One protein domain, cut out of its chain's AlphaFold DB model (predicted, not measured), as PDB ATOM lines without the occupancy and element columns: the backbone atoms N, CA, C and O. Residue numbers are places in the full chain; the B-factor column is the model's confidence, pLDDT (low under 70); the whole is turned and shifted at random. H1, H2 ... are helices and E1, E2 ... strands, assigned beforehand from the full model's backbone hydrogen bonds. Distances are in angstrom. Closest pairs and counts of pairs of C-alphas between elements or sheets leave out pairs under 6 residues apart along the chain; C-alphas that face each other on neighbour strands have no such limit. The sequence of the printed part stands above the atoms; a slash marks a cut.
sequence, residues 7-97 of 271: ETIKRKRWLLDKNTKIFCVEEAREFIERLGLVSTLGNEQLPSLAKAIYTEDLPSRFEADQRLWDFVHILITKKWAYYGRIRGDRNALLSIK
ATOM      1  N   GLU A   7      -4.782 -53.010 -21.918       83.06
ATOM      2  CA  GLU A   7      -5.950 -52.529 -22.651       83.06
ATOM      3  C   GLU A   7      -6.401 -51.156 -22.144       83.06
ATOM      4  O   GLU A   7      -6.555 -50.241 -22.950       83.06
ATOM      5  N   THR A   8      -6.499 -50.930 -20.831       86.06
ATOM      6  CA  THR A   8      -6.771 -49.588 -20.284       86.06
ATOM      7  C   THR A   8      -5.702 -48.571 -20.686       86.06
ATOM      8  O   THR A   8      -6.038 -47.463 -21.110       86.06
ATOM      9  N   ILE A   9      -4.416 -48.937 -20.633       87.38
ATOM     10  CA  ILE A   9      -3.325 -48.047 -21.071       87.38
ATOM     11  C   ILE A   9      -3.474 -47.699 -22.556       87.38
ATOM     12  O   ILE A   9      -3.371 -46.527 -22.931       87.38
ATOM     13  N   LYS A  10      -3.741 -48.697 -23.405       88.19
ATOM     14  CA  LYS A  10      -3.958 -48.517 -24.843       88.19
ATOM     15  C   LYS A  10      -5.150 -47.603 -25.109       88.19
ATOM     16  O   LYS A  10      -4.997 -46.620 -25.831       88.19
ATOM     17  N   ARG A  11      -6.301 -47.869 -24.484       88.81
ATOM     18  CA  ARG A  11      -7.523 -47.059 -24.613       88.81
ATOM     19  C   ARG A  11      -7.280 -45.598 -24.248       88.81
ATOM     20  O   ARG A  11      -7.617 -44.722 -25.042       88.81
ATOM     21  N   LYS A  12      -6.591 -45.346 -23.129       89.25
ATOM     22  CA  LYS A  12      -6.222 -43.994 -22.687       89.25
ATOM     23  C   LYS A  12      -5.250 -43.312 -23.652       89.25
ATOM     24  O   LYS A  12      -5.467 -42.169 -24.045       89.25
ATOM     25  N   ARG A  13      -4.179 -43.998 -24.079       90.56
ATOM     26  CA  ARG A  13      -3.184 -43.436 -25.018       90.56
ATOM     27  C   ARG A  13      -3.804 -43.082 -26.365       90.56
ATOM     28  O   ARG A  13      -3.446 -42.051 -26.933       90.56
ATOM     29  N   TRP A  14      -4.710 -43.928 -26.852       91.00
ATOM     30  CA  TRP A  14      -5.348 -43.816 -28.166       91.00
ATOM     31  C   TRP A  14      -6.636 -42.984 -28.147       91.00
ATOM     32  O   TRP A  14      -7.208 -42.776 -29.214       91.00
ATOM     33  N   LEU A  15      -7.068 -42.490 -26.977       89.44
ATOM     34  CA  LEU A  15      -8.299 -41.710 -26.794       89.44
ATOM     35  C   LEU A  15      -9.551 -42.456 -27.300       89.44
ATOM     36  O   LEU A  15     -10.405 -41.908 -28.002       89.44
ATOM     37  N   LEU A  16      -9.640 -43.748 -26.961       84.88
ATOM     38  CA  LEU A  16     -10.746 -44.617 -27.387       84.88
ATOM     39  C   LEU A  16     -12.009 -44.451 -26.533       84.88
ATOM     40  O   LEU A  16     -13.075 -44.900 -26.947       84.88
ATOM     41  N   ASP A  17     -11.913 -43.817 -25.367       82.94
ATOM     42  CA  ASP A  17     -13.061 -43.607 -24.487       82.94
ATOM     43  C   ASP A  17     -13.932 -42.440 -24.974       82.94
ATOM     44  O   ASP A  17     -13.444 -41.500 -25.613       82.94
ATOM     45  N   LYS A  18     -15.244 -42.507 -24.696       71.56
ATOM     46  CA  LYS A  18     -16.225 -41.550 -25.239       71.56
ATOM     47  C   LYS A  18     -15.973 -40.105 -24.793       71.56
ATOM     48  O   LYS A  18     -16.192 -39.190 -25.576       71.56
ATOM     49  N   ASN A  19     -15.414 -39.923 -23.598       74.31
ATOM     50  CA  ASN A  19     -15.220 -38.609 -22.975       74.31
ATOM     51  C   ASN A  19     -13.845 -37.983 -23.260       74.31
ATOM     52  O   ASN A  19     -13.574 -36.868 -22.831       74.31
ATOM     53  N   THR A  20     -12.959 -38.685 -23.967       74.94
ATOM     54  CA  THR A  20     -11.619 -38.196 -24.312       74.94
ATOM     55  C   THR A  20     -11.532 -38.021 -25.817       74.94
ATOM     56  O   THR A  20     -11.253 -38.990 -26.525       74.94
ATOM     57  N   LYS A  21     -11.812 -36.810 -26.310       83.75
ATOM     58  CA  LYS A  21     -11.840 -36.502 -27.745       83.75
ATOM     59  C   LYS A  21     -11.051 -35.260 -28.096       83.75
ATOM     60  O   LYS A  21     -10.796 -34.410 -27.255       83.75
ATOM     61  N   ILE A  22     -10.643 -35.225 -29.361       90.88
ATOM     62  CA  ILE A  22      -9.895 -34.125 -29.951       90.88
ATOM     63  C   ILE A  22     -10.892 -33.140 -30.567       90.88
ATOM     64  O   ILE A  22     -11.511 -33.388 -31.613       90.88
ATOM     65  N   PHE A  23     -11.038 -32.006 -29.899       88.69
ATOM     66  CA  PHE A  23     -11.922 -30.913 -30.243       88.69
ATOM     67  C   PHE A  23     -11.273 -29.868 -31.163       88.69
ATOM     68  O   PHE A  23     -11.943 -29.342 -32.057       88.69
ATOM     69  N   CYS A  24      -9.964 -29.648 -31.051       93.06
ATOM     70  CA  CYS A  24      -9.230 -28.675 -31.869       93.06
ATOM     71  C   CYS A  24      -7.950 -29.247 -32.504       93.06
ATOM     72  O   CYS A  24      -7.517 -30.368 -32.223       93.06
ATOM     73  N   VAL A  25      -7.340 -28.484 -33.416       94.88
ATOM     74  CA  VAL A  25      -6.137 -28.935 -34.132       94.88
ATOM     75  C   VAL A  25      -4.892 -28.925 -33.240       94.88
ATOM     76  O   VAL A  25      -3.971 -29.716 -33.453       94.88
ATOM     77  N   GLU A  26      -4.862 -28.076 -32.219       96.81
ATOM     78  CA  GLU A  26      -3.813 -28.022 -31.205       96.81
ATOM     79  C   GLU A  26      -3.766 -29.331 -30.402       96.81
ATOM     80  O   GLU A  26      -2.705 -29.940 -30.282       96.81
ATOM     81  N   GLU A  27      -4.917 -29.856 -29.983       95.88
ATOM     82  CA  GLU A  27      -5.012 -31.177 -29.349       95.88
ATOM     83  C   GLU A  27      -4.606 -32.305 -30.312       95.88
ATOM     84  O   GLU A  27      -3.940 -33.266 -29.916       95.88
ATOM     85  N   ALA A  28      -4.939 -32.190 -31.607       96.38
ATOM     86  CA  ALA A  28      -4.488 -33.143 -32.626       96.38
ATOM     87  C   ALA A  28      -2.959 -33.153 -32.755       96.38
ATOM     88  O   ALA A  28      -2.338 -34.215 -32.871       96.38
ATOM     89  N   ARG A  29      -2.341 -31.971 -32.701       97.50
ATOM     90  CA  ARG A  29      -0.887 -31.818 -32.673       97.50
ATOM     91  C   ARG A  29      -0.305 -32.476 -31.429       97.50
ATOM     92  O   ARG A  29       0.629 -33.259 -31.570       97.50
ATOM     93  N   GLU A  30      -0.834 -32.195 -30.242       96.69
ATOM     94  CA  GLU A  30      -0.350 -32.789 -28.989       96.69
ATOM     95  C   GLU A  30      -0.463 -34.312 -28.999       96.69
ATOM     96  O   GLU A  30       0.484 -35.013 -28.636       96.69
ATOM     97  N   PHE A  31      -1.579 -34.841 -29.503       96.00
ATOM     98  CA  PHE A  31      -1.793 -36.272 -29.683       96.00
ATOM     99  C   PHE A  31      -0.708 -36.906 -30.566       96.00
ATOM    100  O   PHE A  31      -0.098 -37.912 -30.189       96.00
ATOM    101  N   ILE A  32      -0.405 -36.290 -31.713       96.69
ATOM    102  CA  ILE A  32       0.632 -36.769 -32.635       96.69
ATOM    103  C   ILE A  32       2.031 -36.567 -32.055       96.69
ATOM    104  O   ILE A  32       2.878 -37.436 -32.218       96.69
ATOM    105  N   GLU A  33       2.320 -35.472 -31.354       95.81
ATOM    106  CA  GLU A  33       3.622 -35.274 -30.708       95.81
ATOM    107  C   GLU A  33       3.861 -36.308 -29.591       95.81
ATOM    108  O   GLU A  33       4.955 -36.887 -29.484       95.81
ATOM    109  N   ARG A  34       2.821 -36.607 -28.807       95.06
ATOM    110  CA  ARG A  34       2.848 -37.593 -27.722       95.06
ATOM    111  C   ARG A  34       3.000 -39.022 -28.227       95.06
ATOM    112  O   ARG A  34       3.785 -39.767 -27.647       95.06
ATOM    113  N   LEU A  35       2.310 -39.413 -29.298       93.75
ATOM    114  CA  LEU A  35       2.366 -40.782 -29.836       93.75
ATOM    115  C   LEU A  35       3.432 -40.945 -30.920       93.75
ATOM    116  O   LEU A  35       4.017 -41.997 -31.090       93.75
ATOM    117  N   GLY A  36       3.815 -39.883 -31.610       94.00
ATOM    118  CA  GLY A  36       4.872 -39.896 -32.617       94.00
ATOM    119  C   GLY A  36       4.427 -40.488 -33.948       94.00
ATOM    120  O   GLY A  36       4.723 -39.884 -34.974       94.00
ATOM    121  N   LEU A  37       3.697 -41.606 -33.937       92.12
ATOM    122  CA  LEU A  37       3.186 -42.264 -35.132       92.12
ATOM    123  C   LEU A  37       1.689 -42.553 -35.026       92.12
ATOM    124  O   LEU A  37       1.245 -43.265 -34.128       92.12
ATOM    125  N   VAL A  38       0.912 -41.996 -35.952       93.81
ATOM    126  CA  VAL A  38      -0.553 -42.037 -35.910       93.81
ATOM    127  C   VAL A  38      -1.105 -42.344 -37.297       93.81
ATOM    128  O   VAL A  38      -0.782 -41.677 -38.273       93.81
ATOM    129  N   SER A  39      -1.967 -43.348 -37.416       91.56
ATOM    130  CA  SER A  39      -2.742 -43.577 -38.634       91.56
ATOM    131  C   SER A  39      -3.789 -42.477 -38.809       91.56
ATOM    132  O   SER A  39      -4.405 -42.049 -37.839       91.56
ATOM    133  N   THR A  40      -4.060 -42.025 -40.036       89.25
ATOM    134  CA  THR A  40      -5.121 -41.021 -40.232       89.25
ATOM    135  C   THR A  40      -6.514 -41.595 -40.048       89.25
ATOM    136  O   THR A  40      -7.326 -40.998 -39.356       89.25
ATOM    137  N   LEU A  41      -6.783 -42.744 -40.671       84.06
ATOM    138  CA  LEU A  41      -8.101 -43.383 -40.661       84.06
ATOM    139  C   LEU A  41      -8.132 -44.614 -39.755       84.06
ATOM    140  O   LEU A  41      -9.190 -45.001 -39.292       84.06
ATOM    141  N   GLY A  42      -6.983 -45.207 -39.445       78.81
ATOM    142  CA  GLY A  42      -6.871 -46.376 -38.584       78.81
ATOM    143  C   GLY A  42      -6.305 -47.604 -39.288       78.81
ATOM    144  O   GLY A  42      -6.427 -47.812 -40.502       78.81
ATOM    145  N   ASN A  43      -5.651 -48.420 -38.472       74.62
ATOM    146  CA  ASN A  43      -5.251 -49.790 -38.744       74.62
ATOM    147  C   ASN A  43      -5.184 -50.529 -37.389       74.62
ATOM    148  O   ASN A  43      -5.480 -49.943 -36.349       74.62
ATOM    149  N   GLU A  44      -4.829 -51.808 -37.398       72.44
ATOM    150  CA  GLU A  44      -4.753 -52.617 -36.171       72.44
ATOM    151  C   GLU A  44      -3.523 -52.298 -35.304       72.44
ATOM    152  O   GLU A  44      -3.498 -52.615 -34.118       72.44
ATOM    153  N   GLN A  45      -2.504 -51.664 -35.887       80.69
ATOM    154  CA  GLN A  45      -1.169 -51.538 -35.295       80.69
ATOM    155  C   GLN A  45      -0.906 -50.165 -34.663       80.69
ATOM    156  O   GLN A  45      -0.076 -50.062 -33.769       80.69
ATOM    157  N   LEU A  46      -1.587 -49.110 -35.110       88.38
ATOM    158  CA  LEU A  46      -1.330 -47.722 -34.735       88.38
ATOM    159  C   LEU A  46      -2.606 -47.030 -34.232       88.38
ATOM    160  O   LEU A  46      -3.702 -47.325 -34.720       88.38
ATOM    161  N   PRO A  47      -2.469 -46.036 -33.334       90.75
ATOM    162  CA  PRO A  47      -3.555 -45.131 -32.976       90.75
ATOM    163  C   PRO A  47      -4.102 -44.445 -34.227       90.75
ATOM    164  O   PRO A  47      -3.371 -44.188 -35.185       90.75
ATOM    165  N   SER A  48      -5.390 -44.118 -34.207       91.19
ATOM    166  CA  SER A  48      -6.068 -43.451 -35.316       91.19
ATOM    167  C   SER A  48      -6.452 -42.035 -34.920       91.19
ATOM    168  O   SER A  48      -7.158 -41.860 -33.929       91.19
ATOM    169  N   LEU A  49      -6.046 -41.040 -35.711       92.44
ATOM    170  CA  LEU A  49      -6.513 -39.667 -35.524       92.44
ATOM    171  C   LEU A  49      -8.036 -39.597 -35.693       92.44
ATOM    172  O   LEU A  49      -8.708 -38.978 -34.880       92.44
ATOM    173  N   ALA A  50      -8.592 -40.296 -36.684       89.31
ATOM    174  CA  ALA A  50     -10.034 -40.353 -36.872       89.31
ATOM    175  C   ALA A  50     -10.763 -40.968 -35.662       89.31
ATOM    176  O   ALA A  50     -11.748 -40.394 -35.227       89.31
ATOM    177  N   LYS A  51     -10.261 -42.048 -35.038       87.94
ATOM    178  CA  LYS A  51     -10.882 -42.601 -33.803       87.94
ATOM    179  C   LYS A  51     -10.687 -41.709 -32.564       87.94
ATOM    180  O   LYS A  51     -11.440 -41.791 -31.594       87.94
ATOM    181  N   ALA A  52      -9.654 -40.870 -32.564       90.19
ATOM    182  CA  ALA A  52      -9.432 -39.893 -31.501       90.19
ATOM    183  C   ALA A  52     -10.344 -38.659 -31.648       90.19
ATOM    184  O   ALA A  52     -10.653 -38.001 -30.657       90.19
ATOM    185  N   ILE A  53     -10.803 -38.362 -32.869       88.56
ATOM    186  CA  ILE A  53     -11.804 -37.320 -33.144       88.56
ATOM    187  C   ILE A  53     -13.229 -37.879 -32.981       88.56
ATOM    188  O   ILE A  53     -14.066 -37.230 -32.364       88.56
ATOM    189  N   TYR A  54     -13.497 -39.091 -33.479       80.44
ATOM    190  CA  TYR A  54     -14.827 -39.712 -33.531       80.44
ATOM    191  C   TYR A  54     -14.898 -40.975 -32.656       80.44
ATOM    192  O   TYR A  54     -13.973 -41.779 -32.629       80.44
ATOM    193  N   THR A  55     -15.989 -41.158 -31.909       59.44
ATOM    194  CA  THR A  55     -16.208 -42.305 -31.002       59.44
ATOM    195  C   THR A  55     -16.591 -43.613 -31.695       59.44
ATOM    196  O   THR A  55     -16.327 -44.669 -31.127       59.44
ATOM    197  N   GLU A  56     -17.227 -43.560 -32.866       58.41
ATOM    198  CA  GLU A  56     -17.870 -44.709 -33.535       58.41
ATOM    199  C   GLU A  56     -17.532 -44.743 -35.038       58.41
ATOM    200  O   GLU A  56     -16.650 -43.994 -35.465       58.41
ATOM    201  N   ASP A  57     -18.141 -45.681 -35.781       57.16
ATOM    202  CA  ASP A  57     -17.739 -46.158 -37.110       57.16
ATOM    203  C   ASP A  57     -17.032 -45.113 -37.964       57.16
ATOM    204  O   ASP A  57     -17.557 -44.053 -38.308       57.16
ATOM    205  N   LEU A  58     -15.782 -45.445 -38.292       59.31
ATOM    206  CA  LEU A  58     -14.947 -44.595 -39.112       59.31
ATOM    207  C   LEU A  58     -15.667 -44.371 -40.438       59.31
ATOM    208  O   LEU A  58     -15.911 -45.354 -41.146       59.31
ATOM    209  N   PRO A  59     -15.944 -43.116 -40.824       57.81
ATOM    210  CA  PRO A  59     -16.415 -42.857 -42.169       57.81
ATOM    211  C   PRO A  59     -15.418 -43.464 -43.159       57.81
ATOM    212  O   PRO A  59     -14.203 -43.498 -42.898       57.81
ATOM    213  N   SER A  60     -15.914 -43.977 -44.289       61.28
ATOM    214  CA  SER A  60     -15.034 -44.559 -45.298       61.28
ATOM    215  C   SER A  60     -13.915 -43.569 -45.649       61.28
ATOM    216  O   SER A  60     -14.050 -42.358 -45.494       61.28
ATOM    217  N   ARG A  61     -12.765 -44.049 -46.142       59.50
ATOM    218  CA  ARG A  61     -11.632 -43.155 -46.480       59.50
ATOM    219  C   ARG A  61     -12.027 -42.000 -47.400       59.50
ATOM    220  O   ARG A  61     -11.334 -40.986 -47.449       59.50
ATOM    221  N   PHE A  62     -13.068 -42.245 -48.185       55.31
ATOM    222  CA  PHE A  62     -13.691 -41.257 -49.015       55.31
ATOM    223  C   PHE A  62     -14.569 -40.383 -48.107       55.31
ATOM    224  O   PHE A  62     -14.268 -39.208 -47.982       55.31
ATOM    225  N   GLU A  63     -15.550 -40.918 -47.380       56.28
ATOM    226  CA  GLU A  63     -16.527 -40.155 -46.561       56.28
ATOM    227  C   GLU A  63     -15.983 -39.488 -45.301       56.28
ATOM    228  O   GLU A  63     -16.749 -38.878 -44.558       56.28
ATOM    229  N   ALA A  64     -14.682 -39.597 -45.045       62.38
ATOM    230  CA  ALA A  64     -14.049 -38.966 -43.907       62.38
ATOM    231  C   ALA A  64     -14.405 -37.477 -43.813       62.38
ATOM    232  O   ALA A  64     -14.190 -36.712 -44.755       62.38
ATOM    233  N   ASP A  65     -14.950 -37.105 -42.654       70.31
ATOM    234  CA  ASP A  65     -15.532 -35.795 -42.394       70.31
ATOM    235  C   ASP A  65     -14.529 -34.656 -42.661       70.31
ATOM    236  O   ASP A  65     -13.304 -34.787 -42.514       70.31
ATOM    237  N   GLN A  66     -15.082 -33.522 -43.086       77.25
ATOM    238  CA  GLN A  66     -14.384 -32.294 -43.424       77.25
ATOM    239  C   GLN A  66     -13.382 -31.913 -42.333       77.25
ATOM    240  O   GLN A  66     -12.243 -31.565 -42.659       77.25
ATOM    241  N   ARG A  67     -13.759 -32.085 -41.066       84.94
ATOM    242  CA  ARG A  67     -12.943 -31.749 -39.902       84.94
ATOM    243  C   ARG A  67     -11.648 -32.557 -39.776       84.94
ATOM    244  O   ARG A  67     -10.597 -31.965 -39.531       84.94
ATOM    245  N   LEU A  68     -11.669 -33.880 -39.980       88.06
ATOM    246  CA  LEU A  68     -10.439 -34.693 -39.960       88.06
ATOM    247  C   LEU A  68      -9.431 -34.149 -40.972       88.06
ATOM    248  O   LEU A  68      -8.246 -33.988 -40.674       88.06
ATOM    249  N   TRP A  69      -9.902 -33.871 -42.185       88.38
ATOM    250  CA  TRP A  69      -9.032 -33.392 -43.245       88.38
ATOM    251  C   TRP A  69      -8.634 -31.919 -43.086       88.38
ATOM    252  O   TRP A  69      -7.569 -31.559 -43.587       88.38
ATOM    253  N   ASP A  70      -9.409 -31.093 -42.369       89.19
ATOM    254  CA  ASP A  70      -8.973 -29.764 -41.898       89.19
ATOM    255  C   ASP A  70      -7.800 -29.890 -40.941       89.19
ATOM    256  O   ASP A  70      -6.777 -29.232 -41.128       89.19
ATOM    257  N   PHE A  71      -7.897 -30.791 -39.963       93.50
ATOM    258  CA  PHE A  71      -6.804 -31.012 -39.022       93.50
ATOM    259  C   PHE A  71      -5.565 -31.505 -39.758       93.50
ATOM    260  O   PHE A  71      -4.495 -30.927 -39.597       93.50
ATOM    261  N   VAL A  72      -5.699 -32.513 -40.630       93.44
ATOM    262  CA  VAL A  72      -4.575 -33.000 -41.444       93.44
ATOM    263  C   VAL A  72      -3.985 -31.875 -42.294       93.44
ATOM    264  O   VAL A  72      -2.765 -31.753 -42.321       93.44
ATOM    265  N   HIS A  73      -4.812 -31.048 -42.950       94.19
ATOM    266  CA  HIS A  73      -4.349 -29.892 -43.723       94.19
ATOM    267  C   HIS A  73      -3.494 -28.956 -42.865       94.19
ATOM    268  O   HIS A  73      -2.364 -28.655 -43.234       94.19
ATOM    269  N   ILE A  74      -4.009 -28.514 -41.717       95.25
ATOM    270  CA  ILE A  74      -3.315 -27.560 -40.849       95.25
ATOM    271  C   ILE A  74      -2.034 -28.180 -40.269       95.25
ATOM    272  O   ILE A  74      -0.988 -27.532 -40.247       95.25
ATOM    273  N   LEU A  75      -2.080 -29.447 -39.845       97.12
ATOM    274  CA  LEU A  75      -0.930 -30.170 -39.294       97.12
ATOM    275  C   LEU A  75       0.243 -30.234 -40.284       97.12
ATOM    276  O   LEU A  75       1.395 -30.064 -39.874       97.12
ATOM    277  N   ILE A  76      -0.031 -30.468 -41.572       96.12
ATOM    278  CA  ILE A  76       1.014 -30.574 -42.602       96.12
ATOM    279  C   ILE A  76       1.452 -29.207 -43.137       96.12
ATOM    280  O   ILE A  76       2.646 -29.011 -43.367       96.12
ATOM    281  N   THR A  77       0.552 -28.228 -43.279       95.75
ATOM    282  CA  THR A  77       0.934 -26.881 -43.742       95.75
ATOM    283  C   THR A  77       1.745 -26.132 -42.689       95.75
ATOM    284  O   THR A  77       2.767 -25.530 -43.022       95.75
ATOM    285  N   LYS A  78       1.392 -26.264 -41.400       97.06
ATOM    286  CA  LYS A  78       2.190 -25.742 -40.273       97.06
ATOM    287  C   LYS A  78       3.437 -26.580 -39.956       97.06
ATOM    288  O   LYS A  78       4.213 -26.214 -39.074       97.06
ATOM    289  N   LYS A  79       3.658 -27.693 -40.670       97.38
ATOM    290  CA  LYS A  79       4.782 -28.629 -40.470       97.38
ATOM    291  C   LYS A  79       4.875 -29.161 -39.033       97.38
ATOM    292  O   LYS A  79       5.966 -29.361 -38.503       97.38
ATOM    293  N   TRP A  80       3.729 -29.390 -38.399       97.62
ATOM    294  CA  TRP A  80       3.621 -30.047 -37.093       97.62
ATOM    295  C   TRP A  80       3.669 -31.572 -37.219       97.62
ATOM    296  O   TRP A  80       4.184 -32.260 -36.335       97.62
ATOM    297  N   ALA A  81       3.211 -32.099 -38.355       97.50
ATOM    298  CA  ALA A  81       3.331 -33.504 -38.707       97.50
ATOM    299  C   ALA A  81       3.731 -33.676 -40.177       97.50
ATOM    300  O   ALA A  81       3.361 -32.885 -41.041       97.50
ATOM    301  N   TYR A  82       4.475 -34.739 -40.456       96.88
ATOM    302  CA  TYR A  82       4.705 -35.259 -41.797       96.88
ATOM    303  C   TYR A  82       3.594 -36.243 -42.159       96.88
ATOM    304  O   TYR A  82       3.286 -37.130 -41.364       96.88
ATOM    305  N   TYR A  83       3.018 -36.115 -43.357       94.94
ATOM    306  CA  TYR A  83       1.992 -37.029 -43.858       94.94
ATOM    307  C   TYR A  83       2.460 -37.747 -45.124       94.94
ATOM    308  O   TYR A  83       2.681 -37.132 -46.171       94.94
ATOM    309  N   GLY A  84       2.581 -39.070 -45.034       90.50
ATOM    310  CA  GLY A  84       3.036 -39.916 -46.134       90.50
ATOM    311  C   GLY A  84       2.940 -41.404 -45.806       90.50
ATOM    312  O   GLY A  84       2.422 -41.791 -44.757       90.50
ATOM    313  N   ARG A  85       3.441 -42.254 -46.707       88.50
ATOM    314  CA  ARG A  85       3.507 -43.709 -46.499       88.50
ATOM    315  C   ARG A  85       4.710 -44.051 -45.626       88.50
ATOM    316  O   ARG A  85       5.813 -44.239 -46.126       88.50
ATOM    317  N   ILE A  86       4.493 -44.105 -44.317       83.94
ATOM    318  CA  ILE A  86       5.500 -44.550 -43.353       83.94
ATOM    319  C   ILE A  86       5.368 -46.064 -43.236       83.94
ATOM    320  O   ILE A  86       4.372 -46.526 -42.692       83.94
ATOM    321  N   ARG A  87       6.322 -46.793 -43.836       73.31
ATOM    322  CA  ARG A  87       6.463 -48.266 -43.857       73.31
ATOM    323  C   ARG A  87       5.123 -49.027 -43.787       73.31
ATOM    324  O   ARG A  87       4.601 -49.343 -42.727       73.31
ATOM    325  N   GLY A  88       4.558 -49.306 -44.961       66.19
ATOM    326  CA  GLY A  88       3.280 -50.001 -45.126       66.19
ATOM    327  C   GLY A  88       2.435 -49.404 -46.254       66.19
ATOM    328  O   GLY A  88       2.842 -48.473 -46.954       66.19
ATOM    329  N   ASP A  89       1.224 -49.931 -46.428       62.31
ATOM    330  CA  ASP A  89       0.342 -49.568 -47.546       62.31
ATOM    331  C   ASP A  89      -0.637 -48.431 -47.250       62.31
ATOM    332  O   ASP A  89      -1.482 -48.100 -48.091       62.31
ATOM    333  N   ARG A  90      -0.535 -47.790 -46.087       75.75
ATOM    334  CA  ARG A  90      -1.419 -46.686 -45.706       75.75
ATOM    335  C   ARG A  90      -0.610 -45.462 -45.315       75.75
ATOM    336  O   ARG A  90       0.500 -45.573 -44.802       75.75
ATOM    337  N   ASN A  91      -1.186 -44.293 -45.565       84.56
ATOM    338  CA  ASN A  91      -0.593 -43.053 -45.098       84.56
ATOM    339  C   ASN A  91      -0.753 -42.946 -43.579       84.56
ATOM    340  O   ASN A  91      -1.793 -43.309 -43.022       84.56
ATOM    341  N   ALA A  92       0.270 -42.409 -42.935       91.38
ATOM    342  CA  ALA A  92       0.284 -42.106 -41.518       91.38
ATOM    343  C   ALA A  92       0.855 -40.701 -41.298       91.38
ATOM    344  O   ALA A  92       1.487 -40.111 -42.179       91.38
ATOM    345  N   LEU A  93       0.576 -40.167 -40.117       95.12
ATOM    346  CA  LEU A  93       1.121 -38.935 -39.587       95.12
ATOM    347  C   LEU A  93       2.295 -39.278 -38.676       95.12
ATOM    348  O   LEU A  93       2.171 -40.083 -37.752       95.12
ATOM    349  N   LEU A  94       3.428 -38.646 -38.946       96.19
ATOM    350  CA  LEU A  94       4.641 -38.724 -38.149       96.19
ATOM    351  C   LEU A  94       4.888 -37.363 -37.511       96.19
ATOM    352  O   LEU A  94       4.939 -36.348 -38.207       96.19
ATOM    353  N   SER A  95       5.060 -37.333 -36.192       97.12
ATOM    354  CA  SER A  95       5.430 -36.115 -35.472       97.12
ATOM    355  C   SER A  95       6.683 -35.491 -36.073       97.12
ATOM    356  O   SER A  95       7.688 -36.177 -36.285       97.12
ATOM    357  N   ILE A  96       6.672 -34.170 -36.262       97.12
ATOM    358  CA  ILE A  96       7.852 -33.450 -36.748       97.12
ATOM    359  C   ILE A  96       9.067 -33.625 -35.820       97.12
ATOM    360  O   ILE A  96      10.205 -33.553 -36.277       97.12
ATOM    361  N   LYS A  97       8.842 -33.908 -34.525       96.75
ATOM    362  CA  LYS A  97       9.906 -34.192 -33.547       96.75
ATOM    363  C   LYS A  97      10.563 -35.560 -33.769       96.75
ATOM    364  O   LYS A  97      11.736 -35.710 -33.445       96.75
TER     365      LYS A  97
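What this domain is: This is residues 7 to 97 of the 271 residues of an uncharacterized protein of candidate division WOR-1 bacterium DG_54_3 (UniProt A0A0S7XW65). What would one see first? A small sheet of three short strands, E1, E3 and E2, has two helices, H2 and H4, over one face, making two layers. The short helix H3 sits near the middle of the domain beside H4, while H1 lies out at one end. What are the parts? The printed part has 91 residues with four named helices and three named strands, in the order H1 H2 E1 H3 H4 E2 E3, and is of mixed class; the sheet's order is E1 - E3 - E2, all antiparallel. How compact is it? It is compact and rounded, with a radius of gyration of the C-alphas of 11.9 A and spans of 31 by 28 by 27 A.

Where its parts are: Where are the strands? E1 is residues 37 to 39, E3 residues 92 to 95 and E2 residues 81 to 84; C-alpha 95 is at (5.430, -36.115, -35.472). Where are the helices? H2 is residues 25 to 35, 15.2 A long, H4 residues 66 to 77, 16.2 A, H3 residues 49 to 53, and H1 residues 7 to 14, 10.3 A, with C-alpha 7 at (-5.950, -52.529, -22.651).

How they stand to each other: How do the strands pair? The inner strand E3 is antiparallel to E1, with N 38 and O 93 2.9 A apart, and forms a hairpin with E2, with N 82 and O 94 2.8 A apart. E1, H3 H4 and E2 form a split strand-helix-strand unit, two strands running the same way with E3 between them, and its crossover is right-handed. How do the helices stand to the sheet? H2 lies over E3 at a height over the sheet of 8.7 A, and only just not over E2, on which 2 of its C-alphas fall; it runs across the strands. H4, on the same face, lies over E2 and stands up from the sheet, its line rising 49 degrees; H3 only grazes the sheet with residues 49 to 51. Which helices meet? H2 touches residues 71 to 75 of H4, closest at the C-alphas of Val 25 and Phe 71, 5.4 A, at a steep tilt of 68 degrees, only just short of about perpendicular. H3 and H4 only just touch, with 3 pairs of C-alphas within 8 A, the closest those of Ala 50 and Leu 68, 6.5 A. H1 is close to but not clearly touching H2, with the C-alphas of Arg 13 and Leu 35 7.8 A apart. Are the helix backbones well formed? In H1, H2, H3 and H4 every O i to N i+4 pair is within hydrogen-bond range.

The domain as a whole: How far does it reach? The two C-alphas farthest apart, those of Glu 7 and Thr 77, are 33.9 A apart, and the printed part has no cut. Which link is long? That from H3 to H4, residues 54 to 65, is long. Where is confidence low? The model's mean pLDDT over the printed part is 85.4, and residues 55 to 64 and 88 to 89 are under 70.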